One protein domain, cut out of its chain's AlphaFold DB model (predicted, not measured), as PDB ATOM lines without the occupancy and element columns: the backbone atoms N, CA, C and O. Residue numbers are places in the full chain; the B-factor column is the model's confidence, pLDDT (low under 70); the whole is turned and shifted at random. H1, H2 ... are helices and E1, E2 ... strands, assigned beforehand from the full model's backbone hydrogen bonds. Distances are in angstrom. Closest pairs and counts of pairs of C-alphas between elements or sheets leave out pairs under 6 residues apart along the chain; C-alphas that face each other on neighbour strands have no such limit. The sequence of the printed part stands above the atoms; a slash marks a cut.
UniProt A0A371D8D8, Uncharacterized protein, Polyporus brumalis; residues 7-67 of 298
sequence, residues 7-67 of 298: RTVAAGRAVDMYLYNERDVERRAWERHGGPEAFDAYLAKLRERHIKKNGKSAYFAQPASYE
ATOM      1  N   ARG A   7     190.267 154.362 262.788       82.19
ATOM      2  CA  ARG A   7     189.622 153.117 262.349       82.19
ATOM      3  C   ARG A   7     188.560 152.731 263.366       82.19
ATOM      4  O   ARG A   7     188.844 152.694 264.561       82.19
ATOM      5  N   THR A   8     187.363 152.428 262.886       83.75
ATOM      6  CA  THR A   8     186.285 151.846 263.692       83.75
ATOM      7  C   THR A   8     185.903 150.477 263.137       83.75
ATOM      8  O   THR A   8     186.232 150.151 261.997       83.75
ATOM      9  N   VAL A   9     185.233 149.650 263.938       81.88
ATOM     10  CA  VAL A   9     184.703 148.357 263.491       81.88
ATOM     11  C   VAL A   9     183.185 148.463 263.427       81.88
ATOM     12  O   VAL A   9     182.525 148.570 264.456       81.88
ATOM     13  N   ALA A  10     182.625 148.418 262.218       82.88
ATOM     14  CA  ALA A  10     181.184 148.410 261.986       82.88
ATOM     15  C   ALA A  10     180.784 147.067 261.361       82.88
ATOM     16  O   ALA A  10     181.341 146.661 260.341       82.88
ATOM     17  N   ALA A  11     179.848 146.349 261.995       86.50
ATOM     18  CA  ALA A  11     179.403 145.013 261.573       86.50
ATOM     19  C   ALA A  11     180.559 144.006 261.343       86.50
ATOM     20  O   ALA A  11     180.561 143.246 260.377       86.50
ATOM     21  N   GLY A  12     181.573 144.029 262.217       88.00
ATOM     22  CA  GLY A  12     182.722 143.117 262.154       88.00
ATOM     23  C   GLY A  12     183.756 143.438 261.067       88.00
ATOM     24  O   GLY A  12     184.696 142.669 260.886       88.00
ATOM     25  N   ARG A  13     183.619 144.561 260.350       90.19
ATOM     26  CA  ARG A  13     184.597 145.028 259.355       90.19
ATOM     27  C   ARG A  13     185.248 146.323 259.818       90.19
ATOM     28  O   ARG A  13     184.571 147.196 260.357       90.19
ATOM     29  N   ALA A  14     186.556 146.447 259.594       90.38
ATOM     30  CA  ALA A  14     187.261 147.705 259.796       90.38
ATOM     31  C   ALA A  14     186.800 148.710 258.733       90.38
ATOM     32  O   ALA A  14     186.892 148.434 257.536       90.38
ATOM     33  N   VAL A  15     186.283 149.848 259.181       89.56
ATOM     34  CA  VAL A  15     185.835 150.950 258.334       89.56
ATOM     35  C   VAL A  15     186.591 152.205 258.747       89.56
ATOM     36  O   VAL A  15     186.780 152.489 259.934       89.56
ATOM     37  N   ASP A  16     187.030 152.949 257.744       89.00
ATOM     38  CA  ASP A  16     187.706 154.223 257.920       89.00
ATOM     39  C   ASP A  16     186.681 155.296 258.303       89.00
ATOM     40  O   ASP A  16     185.715 155.535 257.576       89.00
ATOM     41  N   MET A  17     186.873 155.927 259.465       85.56
ATOM     42  CA  MET A  17     185.985 156.974 259.965       85.56
ATOM     43  C   MET A  17     186.646 158.342 259.816       85.56
ATOM     44  O   MET A  17     187.731 158.596 260.347       85.56
ATOM     45  N   TYR A  18     185.949 159.238 259.122       85.19
ATOM     46  CA  TYR A  18     186.358 160.623 258.934       85.19
ATOM     47  C   TYR A  18     185.633 161.498 259.954       85.19
ATOM     48  O   TYR A  18     184.403 161.525 259.996       85.19
ATOM     49  N   LEU A  19     186.402 162.195 260.788       82.50
ATOM     50  CA  LEU A  19     185.872 163.168 261.736       82.50
ATOM     51  C   LEU A  19     185.909 164.554 261.100       82.50
ATOM     52  O   LEU A  19     186.948 165.000 260.608       82.50
ATOM     53  N   TYR A  20     184.772 165.234 261.143       84.94
ATOM     54  CA  TYR A  20     184.619 166.591 260.643       84.94
ATOM     55  C   TYR A  20     184.289 167.523 261.802       84.94
ATOM     56  O   TYR A  20     183.662 167.114 262.778       84.94
ATOM     57  N   ASN A  21     184.708 168.782 261.692       84.56
ATOM     58  CA  ASN A  21     184.239 169.810 262.607       84.56
ATOM     59  C   ASN A  21     182.746 170.061 262.344       84.56
ATOM     60  O   ASN A  21     182.363 170.357 261.212       84.56
ATOM     61  N   GLU A  22     181.919 169.940 263.380       82.94
ATOM     62  CA  GLU A  22     180.462 170.055 263.277       82.94
ATOM     63  C   GLU A  22     180.021 171.387 262.653       82.94
ATOM     64  O   GLU A  22     179.248 171.386 261.697       82.94
ATOM     65  N   ARG A  23     180.598 172.511 263.099       83.25
ATOM     66  CA  ARG A  23     180.252 173.857 262.606       83.25
ATOM     67  C   ARG A  23     180.611 174.061 261.136       83.25
ATOM     68  O   ARG A  23     179.935 174.811 260.432       83.25
ATOM     69  N   ASP A  24     181.679 173.421 260.665       89.88
ATOM     70  CA  ASP A  24     182.069 173.499 259.256       89.88
ATOM     71  C   ASP A  24     181.105 172.695 258.376       89.88
ATOM     72  O   ASP A  24     180.701 173.170 257.314       89.88
ATOM     73  N   VAL A  25     180.704 171.497 258.818       92.38
ATOM     74  CA  VAL A  25     179.712 170.668 258.108       92.38
ATOM     75  C   VAL A  25     178.364 171.379 258.047       92.38
ATOM     76  O   VAL A  25     177.744 171.439 256.986       92.38
ATOM     77  N   GLU A  26     177.944 171.956 259.165       89.81
ATOM     78  CA  GLU A  26     176.706 172.711 259.300       89.81
ATOM     79  C   GLU A  26     176.660 173.919 258.357       89.81
ATOM     80  O   GLU A  26     175.741 174.044 257.550       89.81
ATOM     81  N   ARG A  27     177.705 174.753 258.351       91.19
ATOM     82  CA  ARG A  27     177.785 175.911 257.447       91.19
ATOM     83  C   ARG A  27     177.719 175.502 255.980       91.19
ATOM     84  O   ARG A  27     177.033 176.145 255.189       91.19
ATOM     85  N   ARG A  28     178.396 174.409 255.610       95.50
ATOM     86  CA  ARG A  28     178.328 173.852 254.251       95.50
ATOM     87  C   ARG A  28     176.929 173.351 253.905       95.50
ATOM     88  O   ARG A  28     176.501 173.492 252.758       95.50
ATOM     89  N   ALA A  29     176.213 172.774 254.866       94.25
ATOM     90  CA  ALA A  29     174.825 172.383 254.677       94.25
ATOM     91  C   ALA A  29     173.927 173.613 254.466       94.25
ATOM     92  O   ALA A  29     173.140 173.624 253.520       94.25
ATOM     93  N   TRP A  30     174.102 174.680 255.247       95.12
ATOM     94  CA  TRP A  30     173.364 175.933 255.062       95.12
ATOM     95  C   TRP A  30     173.636 176.562 253.694       95.12
ATOM     96  O   TRP A  30     172.692 176.875 252.975       95.12
ATOM     97  N   GLU A  31     174.900 176.674 253.278       94.75
ATOM     98  CA  GLU A  31     175.269 177.157 251.935       94.75
ATOM     99  C   GLU A  31     174.556 176.361 250.830       94.75
ATOM    100  O   GLU A  31     174.047 176.935 249.870       94.75
ATOM    101  N   ARG A  32     174.477 175.033 250.983       97.50
ATOM    102  CA  ARG A  32     173.828 174.144 250.013       97.50
ATOM    103  C   ARG A  32     172.309 174.299 249.975       97.50
ATOM    104  O   ARG A  32     171.714 174.117 248.913       97.50
ATOM    105  N   HIS A  33     171.686 174.549 251.121       95.38
ATOM    106  CA  HIS A  33     170.231 174.546 251.261       95.38
ATOM    107  C   HIS A  33     169.605 175.944 251.251       95.38
ATOM    108  O   HIS A  33     168.386 176.031 251.184       95.38
ATOM    109  N   GLY A  34     170.409 177.011 251.202       96.00
ATOM    110  CA  GLY A  34     169.929 178.393 251.104       96.00
ATOM    111  C   GLY A  34     169.798 179.105 252.451       96.00
ATOM    112  O   GLY A  34     168.917 179.942 252.607       96.00
ATOM    113  N   GLY A  35     170.661 178.772 253.412       93.00
ATOM    114  CA  GLY A  35     170.656 179.306 254.774       93.00
ATOM    115  C   GLY A  35     170.165 178.299 255.823       93.00
ATOM    116  O   GLY A  35     169.739 177.193 255.465       93.00
ATOM    117  N   PRO A  36     170.249 178.658 257.116       88.38
ATOM    118  CA  PRO A  36     169.820 177.800 258.219       88.38
ATOM    119  C   PRO A  36     168.318 177.491 258.172       88.38
ATOM    120  O   PRO A  36     167.935 176.329 258.265       88.38
ATOM    121  N   GLU A  37     167.460 178.475 257.896       89.19
ATOM    122  CA  GLU A  37     166.002 178.287 257.885       89.19
ATOM    123  C   GLU A  37     165.554 177.321 256.777       89.19
ATOM    124  O   GLU A  37     164.648 176.500 256.952       89.19
ATOM    125  N   ALA A  38     166.205 177.395 255.614       91.94
ATOM    126  CA  ALA A  38     165.928 176.503 254.495       91.94
ATOM    127  C   ALA A  38     166.468 175.082 254.741       91.94
ATOM    128  O   ALA A  38     165.886 174.102 254.258       91.94
ATOM    129  N   PHE A  39     167.546 174.953 255.520       92.94
ATOM    130  CA  PHE A  39     168.051 173.664 255.981       92.94
ATOM    131  C   PHE A  39     167.115 173.015 257.013       92.94
ATOM    132  O   PHE A  39     166.801 171.833 256.869       92.94
ATOM    133  N   ASP A  40     166.570 173.778 257.961       86.88
ATOM    134  CA  ASP A  40     165.572 173.287 258.923       86.88
ATOM    135  C   ASP A  40     164.315 172.767 258.216       86.88
ATOM    136  O   ASP A  40     163.868 171.641 258.451       86.88
ATOM    137  N   ALA A  41     163.785 173.536 257.258       89.56
ATOM    138  CA  ALA A  41     162.653 173.106 256.436       89.56
ATOM    139  C   ALA A  41     162.964 171.815 255.650       89.56
ATOM    140  O   ALA A  41     162.094 170.960 255.440       89.56
ATOM    141  N   TYR A  42     164.215 171.648 255.217       93.81
ATOM    142  CA  TYR A  42     164.668 170.432 254.554       93.81
ATOM    143  C   TYR A  42     164.723 169.230 255.513       93.81
ATOM    144  O   TYR A  42     164.254 168.147 255.142       93.81
ATOM    145  N   LEU A  43     165.223 169.408 256.740       92.06
ATOM    146  CA  LEU A  43     165.224 168.369 257.775       92.06
ATOM    147  C   LEU A  43     163.800 167.949 258.161       92.06
ATOM    148  O   LEU A  43     163.518 166.748 258.195       92.06
ATOM    149  N   ALA A  44     162.881 168.901 258.336       89.69
ATOM    150  CA  ALA A  44     161.466 168.622 258.595       89.69
ATOM    151  C   ALA A  44     160.852 167.740 257.493       89.69
ATOM    152  O   ALA A  44     160.239 166.704 257.763       89.69
ATOM    153  N   LYS A  45     161.126 168.058 256.222       94.38
ATOM    154  CA  LYS A  45     160.679 167.256 255.072       94.38
ATOM    155  C   LYS A  45     161.268 165.839 255.063       94.38
ATOM    156  O   LYS A  45     160.597 164.888 254.652       94.38
ATOM    157  N   LEU A  46     162.534 165.673 255.459       94.62
ATOM    158  CA  LEU A  46     163.156 164.350 255.583       94.62
ATOM    159  C   LEU A  46     162.516 163.534 256.710       94.62
ATOM    160  O   LEU A  46     162.231 162.350 256.508       94.62
ATOM    161  N   ARG A  47     162.234 164.173 257.847       89.38
ATOM    162  CA  ARG A  47     161.543 163.574 258.991       89.38
ATOM    163  C   ARG A  47     160.136 163.114 258.618       89.38
ATOM    164  O   ARG A  47     159.807 161.952 258.841       89.38
ATOM    165  N   GLU A  48     159.335 163.951 257.961       91.62
ATOM    166  CA  GLU A  48     157.996 163.576 257.483       91.62
ATOM    167  C   GLU A  48     158.030 162.345 256.569       91.62
ATOM    168  O   GLU A  48     157.244 161.405 256.727       91.62
ATOM    169  N   ARG A  49     158.975 162.307 255.620       95.75
ATOM    170  CA  ARG A  49     159.162 161.149 254.732       95.75
ATOM    171  C   ARG A  49     159.553 159.896 255.505       95.75
ATOM    172  O   ARG A  49     159.067 158.812 255.181       95.75
ATOM    173  N   HIS A  50     160.425 160.035 256.501       93.50
ATOM    174  CA  HIS A  50     160.841 158.930 257.355       93.50
ATOM    175  C   HIS A  50     159.660 158.377 258.159       93.50
ATOM    176  O   HIS A  50     159.415 157.174 258.115       93.50
ATOM    177  N   ILE A  51     158.878 159.246 258.806       90.44
ATOM    178  CA  ILE A  51     157.673 158.881 259.563       90.44
ATOM    179  C   ILE A  51     156.652 158.186 258.660       90.44
ATOM    180  O   ILE A  51     156.095 157.153 259.030       90.44
ATOM    181  N   LYS A  52     156.434 158.701 257.445       93.81
ATOM    182  CA  LYS A  52     155.517 158.087 256.474       93.81
ATOM    183  C   LYS A  52     155.952 156.675 256.071       93.81
ATOM    184  O   LYS A  52     155.098 155.829 255.822       93.81
ATOM    185  N   LYS A  53     157.261 156.425 255.984       96.19
ATOM    186  CA  LYS A  53     157.819 155.131 255.572       96.19
ATOM    187  C   LYS A  53     157.909 154.123 256.722       96.19
ATOM    188  O   LYS A  53     157.630 152.950 256.506       96.19
ATOM    189  N   ASN A  54     158.316 154.572 257.908       92.50
ATOM    190  CA  ASN A  54     158.721 153.701 259.016       92.50
ATOM    191  C   ASN A  54     157.773 153.764 260.231       92.50
ATOM    192  O   ASN A  54     157.933 152.989 261.170       92.50
ATOM    193  N   GLY A  55     156.780 154.658 260.220       88.62
ATOM    194  CA  GLY A  55     155.849 154.890 261.325       88.62
ATOM    195  C   GLY A  55     156.267 156.047 262.240       88.62
ATOM    196  O   GLY A  55     157.415 156.483 262.249       88.62
ATOM    197  N   LYS A  56     155.310 156.549 263.034       82.75
ATOM    198  CA  LYS A  56     155.496 157.720 263.920       82.75
ATOM    199  C   LYS A  56     156.515 157.505 265.044       82.75
ATOM    200  O   LYS A  56     157.060 158.477 265.542       82.75
ATOM    201  N   SER A  57     156.760 156.259 265.445       79.31
ATOM    202  CA  SER A  57     157.697 155.913 266.521       79.31
ATOM    203  C   SER A  57     159.101 155.558 266.025       79.31
ATOM    204  O   SER A  57     159.944 155.165 266.830       79.31
ATOM    205  N   ALA A  58     159.352 155.608 264.713       81.25
ATOM    206  CA  ALA A  58     160.654 155.258 264.162       81.25
ATOM    207  C   ALA A  58     161.687 156.351 264.461       81.25
ATOM    208  O   ALA A  58     161.430 157.537 264.254       81.25
ATOM    209  N   TYR A  59     162.861 155.938 264.941       85.75
ATOM    210  CA  TYR A  59     163.952 156.853 265.258       85.75
ATOM    211  C   TYR A  59     164.526 157.489 263.985       85.75
ATOM    212  O   TYR A  59     165.026 156.795 263.097       85.75
ATOM    213  N   PHE A  60     164.489 158.821 263.926       88.88
ATOM    214  CA  PHE A  60     165.098 159.613 262.864       88.88
ATOM    215  C   PHE A  60     166.459 160.134 263.337       88.88
ATOM    216  O   PHE A  60     166.529 160.979 264.225       88.88
ATOM    217  N   ALA A  61     167.543 159.615 262.757       85.38
ATOM    218  CA  ALA A  61     168.896 160.026 263.116       85.38
ATOM    219  C   ALA A  61     169.170 161.466 262.655       85.38
ATOM    220  O   ALA A  61     169.182 161.746 261.456       85.38
ATOM    221  N   GLN A  62     169.417 162.359 263.610       85.56
ATOM    222  CA  GLN A  62     169.790 163.753 263.374       85.56
ATOM    223  C   GLN A  62     170.625 164.288 264.550       85.56
ATOM    224  O   GLN A  62     170.576 163.699 265.634       85.56
ATOM    225  N   PRO A  63     171.389 165.380 264.370       82.19
ATOM    226  CA  PRO A  63     172.096 166.015 265.478       82.19
ATOM    227  C   PRO A  63     171.116 166.587 266.512       82.19
ATOM    228  O   PRO A  63     170.031 167.053 266.158       82.19
ATOM    229  N   ALA A  64     171.515 166.575 267.787       73.94
ATOM    230  CA  ALA A  64     170.680 167.038 268.898       73.94
ATOM    231  C   ALA A  64     170.316 168.532 268.797       73.94
ATOM    232  O   ALA A  64     169.234 168.928 269.212       73.94
ATOM    233  N   SER A  65     171.179 169.350 268.187       77.88
ATOM    234  CA  SER A  65     170.932 170.779 267.939       77.88
ATOM    235  C   SER A  65     169.740 171.056 267.013       77.88
ATOM    236  O   SER A  65     169.183 172.148 267.063       77.88
ATOM    237  N   TYR A  66     169.333 170.069 266.207       78.50
ATOM    238  CA  TYR A  66     168.221 170.148 265.253       78.50
ATOM    239  C   TYR A  66     166.987 169.357 265.698       78.50
ATOM    240  O   TYR A  66     166.069 169.128 264.902       78.50
ATOM    241  N   GLU A  67     166.948 168.854 266.936       78.12
ATOM    242  CA  GLU A  67     165.683 168.391 267.506       78.12
ATOM    243  C   GLU A  67     164.727 169.570 267.577       78.12
ATOM    244  O   GLU A  67     164.932 170.516 268.330       78.12
TER     245      GLU A  67
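Overview. This is residues 7 to 67 of the 298 residues of an uncharacterized protein of Polyporus brumalis (UniProt A0A371D8D8). What shape is this? It is an open U: a small strand hairpin, E1 and E2, tips one arm, H1 makes the base, and long H2, at a corner with H1, makes the other arm, beside which residues 55 to 67 fold back. What builds it? The 61 printed residues include, in order, E1, E2, H1 and H2, of mixed class, with one antiparallel sheet, E1 - E2. It is loose, with a radius of gyration of the C-alphas of 14.7 A, and spans 36 by 31 by 17 A.

Arrangement. How do the strands pair? E1, residues 7 to 10, and E2, residues 13 to 17, form an antiparallel hairpin at 130 degrees; N 8 and O 15 are within hydrogen-bond range at 3.0 A. How do the helices meet? H1, residues 22 to 33, and H2, residues 36 to 54, touch only at the corner, about perpendicular at 89 degrees; their closest C-alphas, of Trp 30 and Pro 36, are 5.1 A apart. In both, every O i to N i+4 pair is within hydrogen-bond range. What is apart? E1 is apart from both helices, and E2 from H2.

Along the chain. Where does E1 begin? C-alpha 7 is at (189.622, 153.117, 262.349); E1 measures 9.7 A and E2 12.0 A. Where does H2 end? C-alpha 54 is at (158.721, 153.701, 259.016); H2 measures 26.5 A and H1 16.4 A.

Size, cuts and confidence. How far does it reach? The C-alphas farthest apart, of Gly 12 and Glu 37, are 39.2 A apart. Is anything cut, long or uncertain? The printed part has no cut, the three links between elements are tight, and no printed residue is under 70 in pLDDT.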